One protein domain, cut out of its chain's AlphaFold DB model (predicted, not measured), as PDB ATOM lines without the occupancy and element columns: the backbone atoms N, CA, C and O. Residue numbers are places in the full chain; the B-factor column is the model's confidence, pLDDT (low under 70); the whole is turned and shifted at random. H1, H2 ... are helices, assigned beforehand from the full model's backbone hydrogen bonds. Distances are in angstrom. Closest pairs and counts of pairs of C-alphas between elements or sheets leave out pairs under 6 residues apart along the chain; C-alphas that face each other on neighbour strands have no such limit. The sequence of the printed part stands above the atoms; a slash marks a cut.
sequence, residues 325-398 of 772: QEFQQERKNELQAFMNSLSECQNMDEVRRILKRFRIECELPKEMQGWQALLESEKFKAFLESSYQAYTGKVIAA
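Overview. This is residues 325 to 398 of the 772 residues of an uncharacterized protein of Candidatus Protochlamydia naegleriophila (UniProt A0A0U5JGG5). One long helix, H1, runs along the longest axis, and H4 crosses it near H1's middle as a second, shorter rod. Past the last residues of H1 the two short helices H2 and H3 open as a V from their first residues, both running back toward H1's beginning, and the link between them loops round to join them. The printed part has 74 residues with four named helices, in the order H1, H2, H3, H4, and no named strand; its class is all helix. It is compact, with a radius of gyration of the C-alphas of 12.5 A, yet elongated, spanning 40 by 22 by 18 A.

Along the chain. H1, residues 325 to 343, begins at C-alpha 325 (62.873, 3.382, -104.733) and is 26.6 A long. H2 is residues 348 to 357, 14.1 A, and H3 is residues 368 to 376, 12.6 A. H4, residues 378 to 392, is 21.1 A long and ends at C-alpha 392 (47.930, -7.743, -106.283).

Arrangement. H1 and H2 form a helical hairpin. They only just touch, with 3 pairs of C-alphas within 8 A, the closest being those of Leu 342 and Val 351 at 6.2 A; they run opposite ways at a shallow tilt of 34 degrees, only just short of steep. With residues 335 to 339 alone H1 touches H4, at a steep tilt of 62 degrees; the closest C-alphas are those of Leu 335 and Glu 385, 6.8 A apart. H3 is close to but not clearly touching H2, the closest C-alphas being those of Met 348 and Met 368 at 6.0 A. H3 and H4 are also close but not clearly touching, and about perpendicular at 90 degrees, with the C-alphas of Leu 375 and Lys 381 closest at 6.0 A. H2 and H4 are apart. In H1, H2, H3 and H4 every O i to N i+4 pair is within hydrogen-bond range.

Size, cuts and confidence. The C-alphas of Gln 325 and Lys 366 are the two farthest apart, 40.3 A. The printed part has no cut, and no link is long. Mean pLDDT of the printed part is 73.6, with residues 325 to 328, 358 to 363, 378 to 380, 382 to 383 and 386 to 398 under 70.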
ATOM      1  N   GLN A 325      63.398   2.399-103.777       61.59
ATOM      2  CA  GLN A 325      62.873   3.382-104.733       61.59
ATOM      3  C   GLN A 325      62.550   2.781-106.106       61.59
ATOM      4  O   GLN A 325      61.545   3.162-106.705       61.59
ATOM      5  N   GLU A 326      63.333   1.808-106.580       64.50
ATOM      6  CA  GLU A 326      63.098   1.153-107.874       64.50
ATOM      7  C   GLU A 326      61.796   0.342-107.864       64.50
ATOM      8  O   GLU A 326      60.967   0.491-108.763       64.50
ATOM      9  N   PHE A 327      61.537  -0.420-106.795       63.72
ATOM     10  CA  PHE A 327      60.282  -1.168-106.642       63.72
ATOM     11  C   PHE A 327      59.064  -0.255-106.454       63.72
ATOM     12  O   PHE A 327      57.966  -0.602-106.889       63.72
ATOM     13  N   GLN A 328      59.220   0.905-105.807       64.25
ATOM     14  CA  GLN A 328      58.134   1.888-105.693       64.25
ATOM     15  C   GLN A 328      57.811   2.518-107.050       64.25
ATOM     16  O   GLN A 328      56.638   2.704-107.373       64.25
ATOM     17  N   GLN A 329      58.830   2.800-107.863       74.12
ATOM     18  CA  GLN A 329      58.642   3.355-109.198       74.12
ATOM     19  C   GLN A 329      57.996   2.337-110.147       74.12
ATOM     20  O   GLN A 329      57.072   2.681-110.879       74.12
ATOM     21  N   GLU A 330      58.408   1.070-110.082       72.94
ATOM     22  CA  GLU A 330      57.783  -0.023-110.832       72.94
ATOM     23  C   GLU A 330      56.304  -0.198-110.445       72.94
ATOM     24  O   GLU A 330      55.437  -0.259-111.315       72.94
ATOM     25  N   ARG A 331      55.982  -0.160-109.144       72.50
ATOM     26  CA  ARG A 331      54.592  -0.224-108.653       72.50
ATOM     27  C   ARG A 331      53.760   0.993-109.050       72.50
ATOM     28  O   ARG A 331      52.589   0.831-109.386       72.50
ATOM     29  N   LYS A 332      54.340   2.199-109.038       78.69
ATOM     30  CA  LYS A 332      53.683   3.412-109.553       78.69
ATOM     31  C   LYS A 332      53.357   3.260-111.035       78.69
ATOM     32  O   LYS A 332      52.232   3.541-111.430       78.69
ATOM     33  N   ASN A 333      54.292   2.739-111.828       82.19
ATOM     34  CA  ASN A 333      54.072   2.479-113.250       82.19
ATOM     35  C   ASN A 333      52.987   1.407-113.481       82.19
ATOM     36  O   ASN A 333      52.138   1.587-114.350       82.19
ATOM     37  N   GLU A 334      52.961   0.327-112.687       79.00
ATOM     38  CA  GLU A 334      51.905  -0.702-112.735       79.00
ATOM     39  C   GLU A 334      50.519  -0.123-112.391       79.00
ATOM     40  O   GLU A 334      49.537  -0.413-113.077       79.00
ATOM     41  N   LEU A 335      50.433   0.708-111.346       80.19
ATOM     42  CA  LEU A 335      49.187   1.356-110.930       80.19
ATOM     43  C   LEU A 335      48.698   2.349-111.991       80.19
ATOM     44  O   LEU A 335      47.520   2.353-112.343       80.19
ATOM     45  N   GLN A 336      49.616   3.140-112.549       87.06
ATOM     46  CA  GLN A 336      49.332   4.077-113.632       87.06
ATOM     47  C   GLN A 336      48.819   3.336-114.871       87.06
ATOM     48  O   GLN A 336      47.820   3.739-115.457       87.06
ATOM     49  N   ALA A 337      49.448   2.218-115.249       86.62
ATOM     50  CA  ALA A 337      49.014   1.399-116.379       86.62
ATOM     51  C   ALA A 337      47.614   0.802-116.158       86.62
ATOM     52  O   ALA A 337      46.801   0.769-117.083       86.62
ATOM     53  N   PHE A 338      47.301   0.374-114.932       89.88
ATOM     54  CA  PHE A 338      45.957  -0.073-114.571       89.88
ATOM     55  C   PHE A 338      44.927   1.059-114.695       89.88
ATOM     56  O   PHE A 338      43.904   0.878-115.358       89.88
ATOM     57  N   MET A 339      45.206   2.233-114.126       90.56
ATOM     58  CA  MET A 339      44.298   3.381-114.203       90.56
ATOM     59  C   MET A 339      44.103   3.860-115.646       90.56
ATOM     60  O   MET A 339      42.966   4.092-116.058       90.56
ATOM     61  N   ASN A 340      45.173   3.886-116.446       90.31
ATOM     62  CA  ASN A 340      45.108   4.212-117.870       90.31
ATOM     63  C   ASN A 340      44.234   3.206-118.636       90.31
ATOM     64  O   ASN A 340      43.386   3.603-119.432       90.31
ATOM     65  N   SER A 341      44.347   1.907-118.329       89.62
ATOM     66  CA  SER A 341      43.513   0.877-118.963       89.62
ATOM     67  C   SER A 341      42.013   1.063-118.701       89.62
ATOM     68  O   SER A 341      41.189   0.711-119.542       89.62
ATOM     69  N   LEU A 342      41.648   1.651-117.556       87.06
ATOM     70  CA  LEU A 342      40.263   1.967-117.205       87.06
ATOM     71  C   LEU A 342      39.770   3.281-117.825       87.06
ATOM     72  O   LEU A 342      38.580   3.385-118.136       87.06
ATOM     73  N   SER A 343      40.653   4.266-118.018       86.06
ATOM     74  CA  SER A 343      40.316   5.536-118.675       86.06
ATOM     75  C   SER A 343      40.237   5.430-120.198       86.06
ATOM     76  O   SER A 343      39.470   6.159-120.817       86.06
ATOM     77  N   GLU A 344      41.001   4.518-120.802       88.62
ATOM     78  CA  GLU A 344      41.064   4.312-122.257       88.62
ATOM     79  C   GLU A 344      39.970   3.369-122.792       88.62
ATOM     80  O   GLU A 344      39.864   3.163-124.002       88.62
ATOM     81  N   CYS A 345      39.136   2.802-121.914       87.38
ATOM     82  CA  CYS A 345      38.009   1.961-122.316       87.38
ATOM     83  C   CYS A 345      37.036   2.732-123.218       87.38
ATOM     84  O   CYS A 345      36.629   3.849-122.900       87.38
ATOM     85  N   GLN A 346      36.591   2.104-124.307       83.75
ATOM     86  CA  GLN A 346      35.638   2.706-125.248       83.75
ATOM     87  C   GLN A 346      34.183   2.356-124.920       83.75
ATOM     88  O   GLN A 346      33.258   3.044-125.352       83.75
ATOM     89  N   ASN A 347      33.955   1.286-124.154       88.88
ATOM     90  CA  ASN A 347      32.622   0.816-123.788       88.88
ATOM     91  C   ASN A 347      32.580   0.184-122.385       88.88
ATOM     92  O   ASN A 347      33.594  -0.231-121.822       88.88
ATOM     93  N   MET A 348      31.370   0.078-121.822       85.31
ATOM     94  CA  MET A 348      31.158  -0.446-120.465       85.31
ATOM     95  C   MET A 348      31.496  -1.938-120.334       85.31
ATOM     96  O   MET A 348      31.721  -2.418-119.223       85.31
ATOM     97  N   ASP A 349      31.539  -2.686-121.437       81.88
ATOM     98  CA  ASP A 349      31.889  -4.107-121.418       81.88
ATOM     99  C   ASP A 349      33.399  -4.326-121.264       81.88
ATOM    100  O   ASP A 349      33.814  -5.273-120.592       81.88
ATOM    101  N   GLU A 350      34.226  -3.432-121.807       84.38
ATOM    102  CA  GLU A 350      35.666  -3.375-121.539       84.38
ATOM    103  C   GLU A 350      35.939  -3.035-120.075       84.38
ATOM    104  O   GLU A 350      36.667  -3.776-119.412       84.38
ATOM    105  N   VAL A 351      35.258  -2.018-119.538       83.25
ATOM    106  CA  VAL A 351      35.334  -1.652-118.113       83.25
ATOM    107  C   VAL A 351      34.987  -2.856-117.232       83.25
ATOM    108  O   VAL A 351      35.766  -3.243-116.359       83.25
ATOM    109  N   ARG A 352      33.859  -3.531-117.504       81.38
ATOM    110  CA  ARG A 352      33.457  -4.757-116.789       81.38
ATOM    111  C   ARG A 352      34.512  -5.847-116.882       81.38
ATOM    112  O   ARG A 352      34.757  -6.538-115.896       81.38
ATOM    113  N   ARG A 353      35.118  -6.041-118.054       84.62
ATOM    114  CA  ARG A 353      36.123  -7.084-118.281       84.62
ATOM    115  C   ARG A 353      37.388  -6.822-117.470       84.62
ATOM    116  O   ARG A 353      37.888  -7.753-116.838       84.62
ATOM    117  N   ILE A 354      37.875  -5.581-117.458       80.50
ATOM    118  CA  ILE A 354      39.065  -5.180-116.700       80.50
ATOM    119  C   ILE A 354      38.798  -5.301-115.198       80.50
ATOM    120  O   ILE A 354      39.546  -5.984-114.500       80.50
ATOM    121  N   LEU A 355      37.693  -4.748-114.697       77.38
ATOM    122  CA  LEU A 355      37.355  -4.832-113.273       77.38
ATOM    123  C   LEU A 355      37.131  -6.281-112.815       77.38
ATOM    124  O   LEU A 355      37.648  -6.691-111.776       77.38
ATOM    125  N   LYS A 356      36.465  -7.108-113.634       76.44
ATOM    126  CA  LYS A 356      36.279  -8.542-113.365       76.44
ATOM    127  C   LYS A 356      37.605  -9.306-113.340       76.44
ATOM    128  O   LYS A 356      37.762 -10.202-112.512       76.44
ATOM    129  N   ARG A 357      38.568  -8.949-114.202       72.31
ATOM    130  CA  ARG A 357      39.919  -9.543-114.218       72.31
ATOM    131  C   ARG A 357      40.643  -9.336-112.887       72.31
ATOM    132  O   ARG A 357      41.308 -10.258-112.425       72.31
ATOM    133  N   PHE A 358      40.476  -8.170-112.267       60.50
ATOM    134  CA  PHE A 358      41.091  -7.824-110.980       60.50
ATOM    135  C   PHE A 358      40.154  -8.026-109.776       60.50
ATOM    136  O   PHE A 358      40.482  -7.629-108.664       60.50
ATOM    137  N   ARG A 359      38.994  -8.672-109.979       59.50
ATOM    138  CA  ARG A 359      37.974  -8.932-108.945       59.50
ATOM    139  C   ARG A 359      37.530  -7.672-108.184       59.50
ATOM    140  O   ARG A 359      37.234  -7.745-106.992       59.50
ATOM    141  N   ILE A 360      37.487  -6.535-108.874       59.84
ATOM    142  CA  ILE A 360      37.031  -5.253-108.333       59.84
ATOM    143  C   ILE A 360      35.533  -5.145-108.609       59.84
ATOM    144  O   ILE A 360      35.106  -5.108-109.763       59.84
ATOM    145  N   GLU A 361      34.728  -5.132-107.548       60.34
ATOM    146  CA  GLU A 361      33.271  -5.043-107.641       60.34
ATOM    147  C   GLU A 361      32.809  -3.639-107.248       60.34
ATOM    148  O   GLU A 361      32.928  -3.231-106.094       60.34
ATOM    149  N   CYS A 362      32.269  -2.898-108.213       63.66
ATOM    150  CA  CYS A 362      31.650  -1.597-107.993       63.66
ATOM    151  C   CYS A 362      30.380  -1.456-108.838       63.66
ATOM    152  O   CYS A 362      30.178  -2.178-109.821       63.66
ATOM    153  N   GLU A 363      29.487  -0.554-108.432       64.06
ATOM    154  CA  GLU A 363      28.298  -0.260-109.223       64.06
ATOM    155  C   GLU A 363      28.690   0.505-110.478       64.06
ATOM    156  O   GLU A 363      29.217   1.613-110.419       64.06
ATOM    157  N   LEU A 364      28.440  -0.125-111.624       74.75
ATOM    158  CA  LEU A 364      28.783   0.448-112.907       74.75
ATOM    159  C   LEU A 364      27.604   1.237-113.476       74.75
ATOM    160  O   LEU A 364      26.486   0.709-113.527       74.75
ATOM    161  N   PRO A 365      27.840   2.470-113.947       74.75
ATOM    162  CA  PRO A 365      26.828   3.235-114.653       74.75
ATOM    163  C   PRO A 365      26.418   2.513-115.941       74.75
ATOM    164  O   PRO A 365      27.144   1.678-116.485       74.75
ATOM    165  N   LYS A 366      25.218   2.819-116.436       74.56
ATOM    166  CA  LYS A 366      24.705   2.209-117.674       74.56
ATOM    167  C   LYS A 366      25.437   2.711-118.921       74.56
ATOM    168  O   LYS A 366      25.471   2.003-119.922       74.56
ATOM    169  N   GLU A 367      26.021   3.902-118.844       80.56
ATOM    170  CA  GLU A 367      26.602   4.633-119.968       80.56
ATOM    171  C   GLU A 367      28.042   5.062-119.666       80.56
ATOM    172  O   GLU A 367      28.387   5.355-118.519       80.56
ATOM    173  N   MET A 368      28.866   5.153-120.715       85.19
ATOM    174  CA  MET A 368      30.285   5.523-120.604       85.19
ATOM    175  C   MET A 368      30.512   6.934-120.060       85.19
ATOM    176  O   MET A 368      31.491   7.158-119.359       85.19
ATOM    177  N   GLN A 369      29.596   7.873-120.314       82.25
ATOM    178  CA  GLN A 369      29.684   9.228-119.757       82.25
ATOM    179  C   GLN A 369      29.603   9.214-118.224       82.25
ATOM    180  O   GLN A 369      30.357   9.917-117.557       82.25
ATOM    181  N   GLY A 370      28.756   8.350-117.652       79.62
ATOM    182  CA  GLY A 370      28.696   8.159-116.204       79.62
ATOM    183  C   GLY A 370      29.973   7.533-115.638       79.62
ATOM    184  O   GLY A 370      30.357   7.834-114.513       79.62
ATOM    185  N   TRP A 371      30.650   6.678-116.411       87.06
ATOM    186  CA  TRP A 371      31.926   6.079-116.008       87.06
ATOM    187  C   TRP A 371      33.059   7.107-116.011       87.06
ATOM    188  O   TRP A 371      33.819   7.182-115.049       87.06
ATOM    189  N   GLN A 372      33.129   7.945-117.047       84.81
ATOM    190  CA  GLN A 372      34.097   9.039-117.129       84.81
ATOM    191  C   GLN A 372      33.906  10.042-115.981       84.81
ATOM    192  O   GLN A 372      34.875  10.366-115.303       84.81
ATOM    193  N   ALA A 373      32.661  10.418-115.669       79.38
ATOM    194  CA  ALA A 373      32.350  11.284-114.528       79.38
ATOM    195  C   ALA A 373      32.743  10.662-113.172       79.38
ATOM    196  O   ALA A 373      33.217  11.354-112.274       79.38
ATOM    197  N   LEU A 374      32.588   9.342-113.005       77.06
ATOM    198  CA  LEU A 374      33.063   8.647-111.805       77.06
ATOM    199  C   LEU A 374      34.593   8.639-111.712       77.06
ATOM    200  O   LEU A 374      35.127   8.833-110.625       77.06
ATOM    201  N   LEU A 375      35.306   8.459-112.828       82.19
ATOM    202  CA  LEU A 375      36.771   8.513-112.866       82.19
ATOM    203  C   LEU A 375      37.336   9.920-112.608       82.19
ATOM    204  O   LEU A 375      38.499  10.047-112.235       82.19
ATOM    205  N   GLU A 376      36.551  10.983-112.763       80.19
ATOM    206  CA  GLU A 376      36.955  12.334-112.351       80.19
ATOM    207  C   GLU A 376      36.964  12.504-110.822       80.19
ATOM    208  O   GLU A 376      37.707  13.334-110.303       80.19
ATOM    209  N   SER A 377      36.217  11.676-110.082       82.00
ATOM    210  CA  SER A 377      36.190  11.705-108.618       82.00
ATOM    211  C   SER A 377      37.474  11.139-108.010       82.00
ATOM    212  O   SER A 377      37.767   9.947-108.133       82.00
ATOM    213  N   GLU A 378      38.195  11.967-107.251       68.88
ATOM    214  CA  GLU A 378      39.386  11.529-106.510       68.88
ATOM    215  C   GLU A 378      39.083  10.389-105.530       68.88
ATOM    216  O   GLU A 378      39.856   9.439-105.423       68.88
ATOM    217  N   LYS A 379      37.918  10.420-104.868       61.97
ATOM    218  CA  LYS A 379      37.500   9.349-103.945       61.97
ATOM    219  C   LYS A 379      37.321   8.012-104.663       61.97
ATOM    220  O   LYS A 379      37.638   6.963-104.108       61.97
ATOM    221  N   PHE A 380      36.801   8.042-105.888       68.56
ATOM    222  CA  PHE A 380      36.564   6.833-106.669       68.56
ATOM    223  C   PHE A 380      37.856   6.288-107.287       68.56
ATOM    224  O   PHE A 380      38.076   5.077-107.265       68.56
ATOM    225  N   LYS A 381      38.753   7.168-107.751       75.62
ATOM    226  CA  LYS A 381      40.117   6.794-108.156       75.62
ATOM    227  C   LYS A 381      40.873   6.115-107.017       75.62
ATOM    228  O   LYS A 381      41.339   4.994-107.195       75.62
ATOM    229  N   ALA A 382      40.879   6.723-105.830       67.81
ATOM    230  CA  ALA A 382      41.517   6.149-104.647       67.81
ATOM    231  C   ALA A 382      40.944   4.763-104.285       67.81
ATOM    232  O   ALA A 382      41.687   3.850-103.923       67.81
ATOM    233  N   PHE A 383      39.628   4.568-104.431       68.94
ATOM    234  CA  PHE A 383      38.988   3.260-104.251       68.94
ATOM    235  C   PHE A 383      39.484   2.210-105.261       68.94
ATOM    236  O   PHE A 383      39.785   1.080-104.869       68.94
ATOM    237  N   LEU A 384      39.579   2.559-106.548       72.25
ATOM    238  CA  LEU A 384      40.051   1.649-107.598       72.25
ATOM    239  C   LEU A 384      41.524   1.274-107.402       72.25
ATOM    240  O   LEU A 384      41.875   0.097-107.493       72.25
ATOM    241  N   GLU A 385      42.361   2.255-107.076       76.38
ATOM    242  CA  GLU A 385      43.783   2.063-106.787       76.38
ATOM    243  C   GLU A 385      43.991   1.158-105.568       76.38
ATOM    244  O   GLU A 385      44.731   0.176-105.643       76.38
ATOM    245  N   SER A 386      43.274   1.420-104.472       63.38
ATOM    246  CA  SER A 386      43.317   0.590-103.264       63.38
ATOM    247  C   SER A 386      42.842  -0.842-103.534       63.38
ATOM    248  O   SER A 386      43.470  -1.809-103.097       63.38
ATOM    249  N   SER A 387      41.776  -0.999-104.324       60.38
ATOM    250  CA  SER A 387      41.239  -2.311-104.700       60.38
ATOM    251  C   SER A 387      42.222  -3.114-105.555       60.38
ATOM    252  O   SER A 387      42.392  -4.317-105.344       60.38
ATOM    253  N   TYR A 388      42.913  -2.458-106.489       66.25
ATOM    254  CA  TYR A 388      43.947  -3.079-107.315       66.25
ATOM    255  C   TYR A 388      45.175  -3.494-106.494       66.25
ATOM    256  O   TYR A 388      45.654  -4.625-106.616       66.25
ATOM    257  N   GLN A 389      45.661  -2.618-105.613       58.22
ATOM    258  CA  GLN A 389      46.780  -2.917-104.713       58.22
ATOM    259  C   GLN A 389      46.447  -4.069-103.751       58.22
ATOM    260  O   GLN A 389      47.284  -4.939-103.505       58.22
ATOM    261  N   ALA A 390      45.201  -4.143-103.271       52.34
ATOM    262  CA  ALA A 390      44.723  -5.249-102.445       52.34
ATOM    263  C   ALA A 390      44.652  -6.577-103.217       52.34
ATOM    264  O   ALA A 390      44.978  -7.627-102.666       52.34
ATOM    265  N   TYR A 391      44.242  -6.546-104.489       56.72
ATOM    266  CA  TYR A 391      44.203  -7.738-105.339       56.72
ATOM    267  C   TYR A 391      45.605  -8.270-105.658       56.72
ATOM    268  O   TYR A 391      45.831  -9.479-105.635       56.72
ATOM    269  N   THR A 392      46.548  -7.372-105.949       55.34
ATOM    270  CA  THR A 392      47.930  -7.743-106.283       55.34
ATOM    271  C   THR A 392      48.784  -8.050-105.051       55.34
ATOM    272  O   THR A 392      49.848  -8.648-105.191       55.34
ATOM    273  N   GLY A 393      48.333  -7.662-103.852       42.81
ATOM    274  CA  GLY A 393      49.096  -7.788-102.608       42.81
ATOM    275  C   GLY A 393      50.315  -6.860-102.545       42.81
ATOM    276  O   GLY A 393      51.198  -7.066-101.714       42.81
ATOM    277  N   LYS A 394      50.392  -5.855-103.429       55.69
ATOM    278  CA  LYS A 394      51.516  -4.920-103.557       55.69
ATOM    279  C   LYS A 394      51.032  -3.494-103.278       55.69
ATOM    280  O   LYS A 394      50.288  -2.928-104.070       55.69
ATOM    281  N   VAL A 395      51.480  -2.902-102.171       54.38
ATOM    282  CA  VAL A 395      51.085  -1.543-101.746       54.38
ATOM    283  C   VAL A 395      52.201  -0.539-102.058       54.38
ATOM    284  O   VAL A 395      53.383  -0.859-101.888       54.38
ATOM    285  N   ILE A 396      51.843   0.656-102.539       58.28
ATOM    286  CA  ILE A 396      52.783   1.780-102.687       58.28
ATOM    287  C   ILE A 396      52.997   2.386-101.299       58.28
ATOM    288  O   ILE A 396      52.032   2.694-100.602       58.28
ATOM    289  N   ALA A 397      54.253   2.517-100.876       55.38
ATOM    290  CA  ALA A 397      54.551   3.151 -99.596       55.38
ATOM    291  C   ALA A 397      54.234   4.650 -99.688       55.38
ATOM    292  O   ALA A 397      54.458   5.263-100.734       55.38
ATOM    293  N   ALA A 398      53.722   5.236 -98.604       54.56
ATOM    294  CA  ALA A 398      53.512   6.680 -98.530       54.56
ATOM    295  C   ALA A 398      54.826   7.420 -98.838       54.56
ATOM    296  O   ALA A 398      55.902   6.959 -98.442       54.56
TER     297      ALA A 398